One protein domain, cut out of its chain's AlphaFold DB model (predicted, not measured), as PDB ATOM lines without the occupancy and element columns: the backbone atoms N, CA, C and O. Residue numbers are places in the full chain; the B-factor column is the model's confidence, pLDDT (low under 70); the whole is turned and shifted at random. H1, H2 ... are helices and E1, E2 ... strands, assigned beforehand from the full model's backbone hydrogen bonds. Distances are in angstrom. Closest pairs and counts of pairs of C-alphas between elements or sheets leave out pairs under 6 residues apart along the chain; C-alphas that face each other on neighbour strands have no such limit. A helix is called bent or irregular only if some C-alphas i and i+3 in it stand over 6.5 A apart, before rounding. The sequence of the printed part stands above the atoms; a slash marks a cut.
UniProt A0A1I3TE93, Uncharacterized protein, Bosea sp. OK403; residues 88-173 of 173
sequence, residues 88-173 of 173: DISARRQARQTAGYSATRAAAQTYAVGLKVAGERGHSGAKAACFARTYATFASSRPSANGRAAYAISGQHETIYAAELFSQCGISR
ATOM      1  N   ASP A  88      97.882  52.027   7.576       71.62
ATOM      2  CA  ASP A  88      98.258  52.129   9.000       71.62
ATOM      3  C   ASP A  88      99.526  51.316   9.315       71.62
ATOM      4  O   ASP A  88     100.446  51.808   9.972       71.62
ATOM      5  N   ILE A  89      99.616  50.078   8.816       73.88
ATOM      6  CA  ILE A  89     100.788  49.220   9.027       73.88
ATOM      7  C   ILE A  89     102.038  49.831   8.385       73.88
ATOM      8  O   ILE A  89     103.094  49.834   9.024       73.88
ATOM      9  N   SER A  90     101.945  50.345   7.154       70.62
ATOM     10  CA  SER A  90     103.085  50.965   6.471       70.62
ATOM     11  C   SER A  90     103.535  52.243   7.181       70.62
ATOM     12  O   SER A  90     104.724  52.372   7.476       70.62
ATOM     13  N   ALA A  91     102.604  53.116   7.578       65.25
ATOM     14  CA  ALA A  91     102.903  54.332   8.330       65.25
ATOM     15  C   ALA A  91     103.584  54.029   9.674       65.25
ATOM     16  O   ALA A  91     104.521  54.721  10.074       65.25
ATOM     17  N   ARG A  92     103.168  52.960  10.368       65.06
ATOM     18  CA  ARG A  92     103.816  52.507  11.611       65.06
ATOM     19  C   ARG A  92     105.183  51.884  11.371       65.06
ATOM     20  O   ARG A  92     106.073  52.061  12.199       65.06
ATOM     21  N   ARG A  93     105.364  51.138  10.278       68.75
ATOM     22  CA  ARG A  93     106.673  50.584   9.908       68.75
ATOM     23  C   ARG A  93     107.658  51.713   9.614       68.75
ATOM     24  O   ARG A  93     108.749  51.695  10.170       68.75
ATOM     25  N   GLN A  94     107.236  52.713   8.845       65.25
ATOM     26  CA  GLN A  94     108.022  53.916   8.580       65.25
ATOM     27  C   GLN A  94     108.340  54.667   9.876       65.25
ATOM     28  O   GLN A  94     109.502  54.952  10.126       65.25
ATOM     29  N   ALA A  95     107.355  54.885  10.758       57.69
ATOM     30  CA  ALA A  95     107.583  55.536  12.051       57.69
ATOM     31  C   ALA A  95     108.580  54.777  12.946       57.69
ATOM     32  O   ALA A  95     109.358  55.394  13.664       57.69
ATOM     33  N   ARG A  96     108.587  53.437  12.909       61.56
ATOM     34  CA  ARG A  96     109.584  52.623  13.628       61.56
ATOM     35  C   ARG A  96     110.978  52.722  13.012       61.56
ATOM     36  O   ARG A  96     111.951  52.663  13.749       61.56
ATOM     37  N   GLN A  97     111.067  52.848  11.691       60.16
ATOM     38  CA  GLN A  97     112.335  52.997  10.977       60.16
ATOM     39  C   GLN A  97     112.935  54.392  11.188       60.16
ATOM     40  O   GLN A  97     114.131  54.506  11.431       60.16
ATOM     41  N   THR A  98     112.114  55.445  11.184       53.56
ATOM     42  CA  THR A  98     112.568  56.813  11.475       53.56
ATOM     43  C   THR A  98     112.854  57.042  12.960       53.56
ATOM     44  O   THR A  98     113.696  57.867  13.291       53.56
ATOM     45  N   ALA A  99     112.237  56.273  13.863       50.59
ATOM     46  CA  ALA A  99     112.573  56.257  15.291       50.59
ATOM     47  C   ALA A  99     113.890  55.515  15.623       50.59
ATOM     48  O   ALA A  99     114.228  55.373  16.799       50.59
ATOM     49  N   GLY A 100     114.645  55.067  14.609       41.81
ATOM     50  CA  GLY A 100     115.964  54.430  14.737       41.81
ATOM     51  C   GLY A 100     117.087  55.334  15.265       41.81
ATOM     52  O   GLY A 100     118.226  54.889  15.357       41.81
ATOM     53  N   TYR A 101     116.782  56.572  15.652       41.12
ATOM     54  CA  TYR A 101     117.695  57.483  16.334       41.12
ATOM     55  C   TYR A 101     116.968  58.049  17.572       41.12
ATOM     56  O   TYR A 101     116.111  58.921  17.469       41.12
ATOM     57  N   SER A 102     117.268  57.513  18.759       42.16
ATOM     58  CA  SER A 102     116.965  58.120  20.074       42.16
ATOM     59  C   SER A 102     115.506  58.235  20.571       42.16
ATOM     60  O   SER A 102     115.210  59.104  21.389       42.16
ATOM     61  N   ALA A 103     114.580  57.346  20.203       45.22
ATOM     62  CA  ALA A 103     113.248  57.341  20.827       45.22
ATOM     63  C   ALA A 103     113.218  56.503  22.127       45.22
ATOM     64  O   ALA A 103     112.929  55.305  22.121       45.22
ATOM     65  N   THR A 104     113.503  57.140  23.267       53.88
ATOM     66  CA  THR A 104     113.280  56.583  24.615       53.88
ATOM     67  C   THR A 104     111.817  56.142  24.802       53.88
ATOM     68  O   THR A 104     110.913  56.603  24.110       53.88
ATOM     69  N   ARG A 105     111.536  55.252  25.767       56.00
ATOM     70  CA  ARG A 105     110.181  54.728  26.084       56.00
ATOM     71  C   ARG A 105     109.105  55.830  26.213       56.00
ATOM     72  O   ARG A 105     107.935  55.559  25.954       56.00
ATOM     73  N   ALA A 106     109.504  57.056  26.561       58.59
ATOM     74  CA  ALA A 106     108.663  58.252  26.591       58.59
ATOM     75  C   ALA A 106     108.156  58.681  25.199       58.59
ATOM     76  O   ALA A 106     106.971  58.961  25.055       58.59
ATOM     77  N   ALA A 107     108.993  58.633  24.158       63.88
ATOM     78  CA  ALA A 107     108.615  58.968  22.781       63.88
ATOM     79  C   ALA A 107     107.583  57.981  22.197       63.88
ATOM     80  O   ALA A 107     106.657  58.359  21.480       63.88
ATOM     81  N   ALA A 108     107.688  56.698  22.558       66.75
ATOM     82  CA  ALA A 108     106.675  55.706  22.194       66.75
ATOM     83  C   ALA A 108     105.328  55.964  22.901       66.75
ATOM     84  O   ALA A 108     104.268  55.728  22.316       66.75
ATOM     85  N   GLN A 109     105.357  56.458  24.145       76.12
ATOM     86  CA  GLN A 109     104.151  56.830  24.890       76.12
ATOM     87  C   GLN A 109     103.506  58.102  24.332       76.12
ATOM     88  O   GLN A 109     102.297  58.103  24.110       76.12
ATOM     89  N   THR A 110     104.282  59.151  24.038       82.88
ATOM     90  CA  THR A 110     103.758  60.395  23.448       82.88
ATOM     91  C   THR A 110     103.177  60.162  22.062       82.88
ATOM     92  O   THR A 110     102.120  60.705  21.758       82.88
ATOM     93  N   TYR A 111     103.776  59.285  21.255       84.31
ATOM     94  CA  TYR A 111     103.208  58.885  19.969       84.31
ATOM     95  C   TYR A 111     101.839  58.204  20.121       84.31
ATOM     96  O   TYR A 111     100.899  58.507  19.387       84.31
ATOM     97  N   ALA A 112     101.690  57.298  21.091       82.69
ATOM     98  CA  ALA A 112     100.407  56.645  21.356       82.69
ATOM     99  C   ALA A 112      99.340  57.643  21.843       82.69
ATOM    100  O   ALA A 112      98.187  57.564  21.418       82.69
ATOM    101  N   VAL A 113      99.727  58.607  22.687       86.56
ATOM    102  CA  VAL A 113      98.851  59.716  23.102       86.56
ATOM    103  C   VAL A 113      98.467  60.578  21.897       86.56
ATOM    104  O   VAL A 113      97.288  60.857  21.705       86.56
ATOM    105  N   GLY A 114      99.426  60.918  21.035       88.25
ATOM    106  CA  GLY A 114      99.194  61.676  19.809       88.25
ATOM    107  C   GLY A 114      98.215  60.986  18.858       88.25
ATOM    108  O   GLY A 114      97.326  61.642  18.328       88.25
ATOM    109  N   LEU A 115      98.301  59.660  18.697       86.50
ATOM    110  CA  LEU A 115      97.332  58.889  17.905       86.50
ATOM    111  C   LEU A 115      95.919  58.956  18.487       86.50
ATOM    112  O   LEU A 115      94.951  59.058  17.736       86.50
ATOM    113  N   LYS A 116      95.798  58.893  19.816       85.81
ATOM    114  CA  LYS A 116      94.505  59.019  20.490       85.81
ATOM    115  C   LYS A 116      93.902  60.405  20.246       85.81
ATOM    116  O   LYS A 116      92.762  60.482  19.801       85.81
ATOM    117  N   VAL A 117      94.679  61.469  20.454       87.44
ATOM    118  CA  VAL A 117      94.234  62.856  20.225       87.44
ATOM    119  C   VAL A 117      93.882  63.088  18.751       87.44
ATOM    120  O   VAL A 117      92.885  63.737  18.452       87.44
ATOM    121  N   ALA A 118      94.653  62.526  17.816       87.50
ATOM    122  CA  ALA A 118      94.338  62.594  16.392       87.50
ATOM    123  C   ALA A 118      92.977  61.951  16.079       87.50
ATOM    124  O   ALA A 118      92.179  62.534  15.350       87.50
ATOM    125  N   GLY A 119      92.702  60.781  16.665       83.56
ATOM    126  CA  GLY A 119      91.422  60.085  16.528       83.56
ATOM    127  C   GLY A 119      90.248  60.858  17.130       83.56
ATOM    128  O   GLY A 119      89.195  60.942  16.502       83.56
ATOM    129  N   GLU A 120      90.439  61.478  18.300       86.62
ATOM    130  CA  GLU A 120      89.454  62.376  18.934       86.62
ATOM    131  C   GLU A 120      89.150  63.607  18.065       86.62
ATOM    132  O   GLU A 120      88.031  64.112  18.082       86.62
ATOM    133  N   ARG A 121      90.116  64.046  17.250       84.81
ATOM    134  CA  ARG A 121      89.963  65.120  16.252       84.81
ATOM    135  C   ARG A 121      89.470  64.632  14.884       84.81
ATOM    136  O   ARG A 121      89.476  65.388  13.918       84.81
ATOM    137  N   GLY A 122      89.055  63.369  14.775       84.94
ATOM    138  CA  GLY A 122      88.506  62.804  13.541       84.94
ATOM    139  C   GLY A 122      89.549  62.442  12.479       84.94
ATOM    140  O   GLY A 122      89.192  62.153  11.338       84.94
ATOM    141  N   HIS A 123      90.839  62.426  12.817       84.62
ATOM    142  CA  HIS A 123      91.890  61.991  11.902       84.62
ATOM    143  C   HIS A 123      92.154  60.490  12.034       84.62
ATOM    144  O   HIS A 123      92.171  59.928  13.127       84.62
ATOM    145  N   SER A 124      92.434  59.832  10.910       82.88
ATOM    146  CA  SER A 124      92.803  58.414  10.864       82.88
ATOM    147  C   SER A 124      93.914  58.164   9.835       82.88
ATOM    148  O   SER A 124      94.338  59.075   9.116       82.88
ATOM    149  N   GLY A 125      94.442  56.937   9.799       82.25
ATOM    150  CA  GLY A 125      95.439  56.512   8.812       82.25
ATOM    151  C   GLY A 125      96.697  57.388   8.793       82.25
ATOM    152  O   GLY A 125      97.273  57.700   9.837       82.25
ATOM    153  N   ALA A 126      97.125  57.797   7.595       79.38
ATOM    154  CA  ALA A 126      98.346  58.580   7.400       79.38
ATOM    155  C   ALA A 126      98.306  59.949   8.105       79.38
ATOM    156  O   ALA A 126      99.316  60.361   8.677       79.38
ATOM    157  N   LYS A 127      97.140  60.614   8.138       82.69
ATOM    158  CA  LYS A 127      96.964  61.895   8.842       82.69
ATOM    159  C   LYS A 127      97.125  61.732  10.352       82.69
ATOM    160  O   LYS A 127      97.863  62.497  10.962       82.69
ATOM    161  N   ALA A 128      96.526  60.695  10.943       83.62
ATOM    162  CA  ALA A 128      96.700  60.411  12.370       83.62
ATOM    163  C   ALA A 128      98.145  60.041  12.727       83.62
ATOM    164  O   ALA A 128      98.663  60.490  13.746       83.62
ATOM    165  N   ALA A 129      98.821  59.260  11.880       81.75
ATOM    166  CA  ALA A 129     100.227  58.921  12.085       81.75
ATOM    167  C   ALA A 129     101.143  60.151  11.970       81.75
ATOM    168  O   ALA A 129     102.075  60.286  12.762       81.75
ATOM    169  N   CYS A 130     100.877  61.049  11.015       83.56
ATOM    170  CA  CYS A 130     101.597  62.315  10.887       83.56
ATOM    171  C   CYS A 130     101.385  63.194  12.119       83.56
ATOM    172  O   CYS A 130     102.360  63.544  12.780       83.56
ATOM    173  N   PHE A 131     100.124  63.411  12.511       90.38
ATOM    174  CA  PHE A 131      99.775  64.133  13.731       90.38
ATOM    175  C   PHE A 131     100.508  63.575  14.951       90.38
ATOM    176  O   PHE A 131     101.093  64.327  15.717       90.38
ATOM    177  N   ALA A 132     100.511  62.252  15.131       86.69
ATOM    178  CA  ALA A 132     101.136  61.611  16.278       86.69
ATOM    179  C   ALA A 132     102.662  61.779  16.318       86.69
ATOM    180  O   ALA A 132     103.221  61.890  17.408       86.69
ATOM    181  N   ARG A 133     103.337  61.822  15.158       84.19
ATOM    182  CA  ARG A 133     104.775  62.137  15.081       84.19
ATOM    183  C   ARG A 133     105.030  63.579  15.491       84.19
ATOM    184  O   ARG A 133     105.828  63.802  16.392       84.19
ATOM    185  N   THR A 134     104.308  64.525  14.894       85.38
ATOM    186  CA  THR A 134     104.419  65.947  15.233       85.38
ATOM    187  C   THR A 134     104.124  66.159  16.720       85.38
ATOM    188  O   THR A 134     104.903  66.778  17.432       85.38
ATOM    189  N   TYR A 135     103.065  65.541  17.244       87.94
ATOM    190  CA  TYR A 135     102.735  65.584  18.664       87.94
ATOM    191  C   TYR A 135     103.868  65.035  19.537       87.94
ATOM    192  O   TYR A 135     104.239  65.675  20.512       87.94
ATOM    193  N   ALA A 136     104.456  63.888  19.190       85.31
ATOM    194  CA  ALA A 136     105.560  63.309  19.952       85.31
ATOM    195  C   ALA A 136     106.822  64.190  19.973       85.31
ATOM    196  O   ALA A 136     107.562  64.129  20.951       85.31
ATOM    197  N   THR A 137     107.042  65.010  18.939       82.88
ATOM    198  CA  THR A 137     108.150  65.976  18.867       82.88
ATOM    199  C   THR A 137     107.955  67.164  19.809       82.88
ATOM    200  O   THR A 137     108.907  67.600  20.447       82.88
ATOM    201  N   PHE A 138     106.732  67.695  19.901       83.19
ATOM    202  CA  PHE A 138     106.452  68.939  20.633       83.19
ATOM    203  C   PHE A 138     105.838  68.724  22.024       83.19
ATOM    204  O   PHE A 138     105.780  69.659  22.827       83.19
ATOM    205  N   ALA A 139     105.341  67.521  22.321       84.00
ATOM    206  CA  ALA A 139     104.730  67.219  23.606       84.00
ATOM    207  C   ALA A 139     105.787  67.061  24.699       84.00
ATOM    208  O   ALA A 139     106.719  66.269  24.582       84.00
ATOM    209  N   SER A 140     105.578  67.757  25.813       76.19
ATOM    210  CA  SER A 140     106.368  67.603  27.029       76.19
ATOM    211  C   SER A 140     105.527  66.993  28.147       76.19
ATOM    212  O   SER A 140     104.294  67.089  28.164       76.19
ATOM    213  N   SER A 141     106.194  66.309  29.080       71.38
ATOM    214  CA  SER A 141     105.534  65.762  30.262       71.38
ATOM    215  C   SER A 141     105.069  66.893  31.175       71.38
ATOM    216  O   SER A 141     105.858  67.764  31.543       71.38
ATOM    217  N   ARG A 142     103.810  66.840  31.598       64.75
ATOM    218  CA  ARG A 142     103.231  67.698  32.624       64.75
ATOM    219  C   ARG A 142     102.893  66.888  33.876       64.75
ATOM    220  O   ARG A 142     102.440  65.742  33.755       64.75
ATOM    221  N   PRO A 143     103.055  67.485  35.069       53.28
ATOM    222  CA  PRO A 143     102.505  66.921  36.292       53.28
ATOM    223  C   PRO A 143     100.994  66.723  36.126       53.28
ATOM    224  O   PRO A 143     100.284  67.641  35.720       53.28
ATOM    225  N   SER A 144     100.502  65.521  36.415       56.84
ATOM    226  CA  SER A 144      99.067  65.243  36.506       56.84
ATOM    227  C   SER A 144      98.688  65.081  37.970       56.84
ATOM    228  O   SER A 144      99.420  64.434  38.719       56.84
ATOM    229  N   ALA A 145      97.507  65.576  38.345       49.38
ATOM    230  CA  ALA A 145      96.930  65.413  39.682       49.38
ATOM    231  C   ALA A 145      96.826  63.938  40.128       49.38
ATOM    232  O   ALA A 145      96.751  63.647  41.316       49.38
ATOM    233  N   ASN A 146      96.879  63.000  39.179       58.75
ATOM    234  CA  ASN A 146      96.650  61.578  39.409       58.75
ATOM    235  C   ASN A 146      97.969  60.776  39.483       58.75
ATOM    236  O   ASN A 146      97.943  59.550  39.387       58.75
ATOM    237  N   GLY A 147      99.130  61.446  39.522       45.59
ATOM    238  CA  GLY A 147     100.455  60.804  39.561       45.59
ATOM    239  C   GLY A 147     100.891  60.104  38.263       45.59
ATOM    240  O   GLY A 147     101.951  59.485  38.219       45.59
ATOM    241  N   ARG A 148     100.101  60.188  37.184       55.88
ATOM    242  CA  ARG A 148     100.469  59.686  35.846       55.88
ATOM    243  C   ARG A 148     101.103  60.806  35.023       55.88
ATOM    244  O   ARG A 148     100.618  61.926  35.060       55.88
ATOM    245  N   ALA A 149     102.137  60.522  34.234       58.88
ATOM    246  CA  ALA A 149     102.670  61.515  33.299       58.88
ATOM    247  C   ALA A 149     101.588  61.885  32.265       58.88
ATOM    248  O   ALA A 149     101.166  61.040  31.472       58.88
ATOM    249  N   ALA A 150     101.114  63.132  32.301       67.19
ATOM    250  CA  ALA A 150     100.304  63.704  31.233       67.19
ATOM    251  C   ALA A 150     101.249  64.303  30.191       67.19
ATOM    252  O   ALA A 150     102.306  64.808  30.545       67.19
ATOM    253  N   TYR A 151     100.879  64.264  28.918       75.81
ATOM    254  CA  TYR A 151     101.658  64.900  27.860       75.81
ATOM    255  C   TYR A 151     100.803  65.978  27.212       75.81
ATOM    256  O   TYR A 151      99.603  65.788  27.009       75.81
ATOM    257  N   ALA A 152     101.402  67.130  26.948       80.62
ATOM    258  CA  ALA A 152     100.728  68.241  26.299       80.62
ATOM    259  C   ALA A 152     101.734  69.067  25.506       80.62
ATOM    260  O   ALA A 152     102.921  69.092  25.824       80.62
ATOM    261  N   ILE A 153     101.234  69.782  24.503       81.44
ATOM    262  CA  ILE A 153     102.011  70.824  23.838       81.44
ATOM    263  C   ILE A 153     102.050  72.029  24.782       81.44
ATOM    264  O   ILE A 153     101.019  72.434  25.327       81.44
ATOM    265  N   SER A 154     103.239  72.571  25.045       75.25
ATOM    266  CA  SER A 154     103.354  73.806  25.822       75.25
ATOM    267  C   SER A 154     102.838  74.988  24.992       75.25
ATOM    268  O   SER A 154     102.961  74.988  23.768       75.25
ATOM    269  N   GLY A 155     102.305  76.026  25.644       72.00
ATOM    270  CA  GLY A 155     101.817  77.224  24.943       72.00
ATOM    271  C   GLY A 155     102.891  77.897  24.076       72.00
ATOM    272  O   GLY A 155     102.583  78.432  23.020       72.00
ATOM    273  N   GLN A 156     104.165  77.787  24.467       72.31
ATOM    274  CA  GLN A 156     105.308  78.302  23.702       72.31
ATOM    275  C   GLN A 156     105.549  77.550  22.384       72.31
ATOM    276  O   GLN A 156     106.126  78.109  21.456       72.31
ATOM    277  N   HIS A 157     105.108  76.295  22.284       76.38
ATOM    278  CA  HIS A 157     105.258  75.480  21.081       76.38
ATOM    279  C   HIS A 157     103.966  75.360  20.270       76.38
ATOM    280  O   HIS A 157     104.008  74.780  19.192       76.38
ATOM    281  N   GLU A 158     102.833  75.906  20.726       81.12
ATOM    282  CA  GLU A 158     101.548  75.743  20.032       81.12
ATOM    283  C   GLU A 158     101.553  76.287  18.600       81.12
ATOM    284  O   GLU A 158     100.987  75.650  17.710       81.12
ATOM    285  N   THR A 159     102.181  77.441  18.369       82.62
ATOM    286  CA  THR A 159     102.224  78.091  17.052       82.62
ATOM    287  C   THR A 159     103.073  77.290  16.071       82.62
ATOM    288  O   THR A 159     102.649  77.034  14.948       82.62
ATOM    289  N   ILE A 160     104.246  76.834  16.522       81.06
ATOM    290  CA  ILE A 160     105.169  76.023  15.718       81.06
ATOM    291  C   ILE A 160     104.553  74.647  15.450       81.06
ATOM    292  O   ILE A 160     104.543  74.180  14.318       81.06
ATOM    293  N   TYR A 161     103.953  74.034  16.471       85.75
ATOM    294  CA  TYR A 161     103.225  72.778  16.353       85.75
ATOM    295  C   TYR A 161     102.081  72.860  15.333       85.75
ATOM    296  O   TYR A 161     101.928  71.966  14.504       85.75
ATOM    297  N   ALA A 162     101.281  73.931  15.372       85.81
ATOM    298  CA  ALA A 162     100.190  74.133  14.424       85.81
ATOM    299  C   ALA A 162     100.703  74.366  12.994       85.81
ATOM    300  O   ALA A 162     100.144  73.802  12.054       85.81
ATOM    301  N   ALA A 163     101.777  75.145  12.833       83.38
ATOM    302  CA  ALA A 163     102.420  75.351  11.539       83.38
ATOM    303  C   ALA A 163     102.944  74.030  10.957       83.38
ATOM    304  O   ALA A 163     102.732  73.757   9.779       83.38
ATOM    305  N   GLU A 164     103.544  73.181  11.794       83.69
ATOM    306  CA  GLU A 164     104.085  71.885  11.382       83.69
ATOM    307  C   GLU A 164     102.988  70.872  11.030       83.69
ATOM    308  O   GLU A 164     103.094  70.130  10.053       83.69
ATOM    309  N   LEU A 165     101.887  70.855  11.787       89.38
ATOM    310  CA  LEU A 165     100.712  70.056  11.436       89.38
ATOM    311  C   LEU A 165     100.121  70.474  10.089       89.38
ATOM    312  O   LEU A 165      99.712  69.617   9.298       89.38
ATOM    313  N   PHE A 166     100.076  71.774   9.815       89.50
ATOM    314  CA  PHE A 166      99.572  72.275   8.547       89.50
ATOM    315  C   PHE A 166     100.523  71.924   7.397       89.50
ATOM    316  O   PHE A 166     100.089  71.322   6.416       89.50
ATOM    317  N   SER A 167     101.817  72.227   7.542       84.06
ATOM    318  CA  SER A 167     102.822  72.054   6.489       84.06
ATOM    319  C   SER A 167     103.104  70.583   6.164       84.06
ATOM    320  O   SER A 167     103.197  70.226   4.992       84.06
ATOM    321  N   GLN A 168     103.209  69.716   7.177       83.38
ATOM    322  CA  GLN A 168     103.599  68.315   6.986       83.38
ATOM    323  C   GLN A 168     102.416  67.359   6.916       83.38
ATOM    324  O   GLN A 168     102.491  66.329   6.242       83.38
ATOM    325  N   CYS A 169     101.332  67.661   7.631       85.81
ATOM    326  CA  CYS A 169     100.200  66.746   7.756       85.81
ATOM    327  C   CYS A 169      98.950  67.220   7.004       85.81
ATOM    328  O   CYS A 169      97.997  66.441   6.883       85.81
ATOM    329  N   GLY A 170      98.923  68.462   6.502       87.00
ATOM    330  CA  GLY A 170      97.725  69.058   5.908       87.00
ATOM    331  C   GLY A 170      96.562  69.116   6.903       87.00
ATOM    332  O   GLY A 170      95.411  68.878   6.526       87.00
ATOM    333  N   ILE A 171      96.875  69.317   8.188       87.12
ATOM    334  CA  ILE A 171      95.911  69.405   9.286       87.12
ATOM    335  C   ILE A 171      95.898  70.851   9.778       87.12
ATOM    336  O   ILE A 171      96.841  71.304  10.422       87.12
ATOM    337  N   SER A 172      94.820  71.572   9.474       78.75
ATOM    338  CA  SER A 172      94.481  72.828  10.143       78.75
ATOM    339  C   SER A 172      93.745  72.537  11.456       78.75
ATOM    340  O   SER A 172      93.164  71.461  11.601       78.75
ATOM    341  N   ARG A 173      93.816  73.476  12.413       62.22
ATOM    342  CA  ARG A 173      93.084  73.391  13.689       62.22
ATOM    343  C   ARG A 173      91.593  73.145  13.486       62.22
ATOM    344  O   ARG A 173      91.039  73.713  12.521       62.22
TER     345      ARG A 173
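AT A GLANCE: This is residues 88 to 173 of the 173 residues of an uncharacterized protein of Bosea sp. OK403 (UniProt A0A1I3TE93). Helix H3 forms the core of a small helical body, with H1 and H4 packed on roughly opposite sides of it and H2 crossing it steeply. A two-stranded hairpin, E1 and E2, runs on from the end of H3, and its loop, residues 143 to 149, makes one end of the longest axis. The printed part has 86 residues, with four named helices and two named strands in the order H1, H2, H3, E1, E2, H4; the sheet E1 - E2 is antiparallel and the class is mostly helix. The whole is compact, with a radius of gyration of the C-alphas of 12.6 A, and spans 36 by 27 by 23 A.

HOW THE PARTS SIT: H1, residues 88 to 98, touches the hub H3, residues 125 to 138, at a shallow tilt of 32 degrees, the same way; their closest C-alphas are those of Asp 88 and Gly 125, 5.2 A apart. H2, residues 105 to 120, touches H3 at a steep tilt of 50 degrees, opposite ways, and the closest C-alphas, of Gly 114 and Ala 132, are 4.0 A apart. H1 and H2 are apart. E1, residues 139 to 142, and E2, residues 150 to 153, form a hairpin, with 136 degrees between their directions. N 142 and O 150, at 2.7 A, and N 140 and O 152, at 3.0 A, are within hydrogen-bond range. The closest C-alphas of H2 and E2, those of Thr 110 and Tyr 151, are 6.6 A apart. H4, residues 155 to 169, touches H3 at a shallow tilt of 30 degrees, opposite ways, with the closest C-alphas, of Cys 130 and Cys 169, 5.6 A apart. H4 is apart from H1 and from H2. In H1, H2 and H3 every O i to N i+4 pair is within hydrogen-bond range; in H4, 9 of 11 are.

IN THESE COORDINATES: H1 begins at C-alpha 88, (98.258, 52.129, 9.000), and is 15.3 A long from first to last C-alpha. H2 measures 23.2 A and H3 20.4 A, the latter ending at C-alpha 138, (106.452, 68.939, 20.633). E1 is 9.2 A long and E2 10.4 A. H4 is 20.2 A long and ends at C-alpha 169, (100.200, 66.746, 7.756); it is irregular, with C-alphas 156 and 159 7.3 A apart.

THE WHOLE: The two C-alphas farthest apart are those of Ser 90 and Ala 145, at 36.7 A. The printed part has no cut and ends at Arg 173, the chain's last residue. No link is long; those from H1 to H2 and from E1 to E2 are short, and the other three are tight. The mean pLDDT of the printed part is 74.1, and residues 91 to 108, 142 to 150 and 173 are under 70.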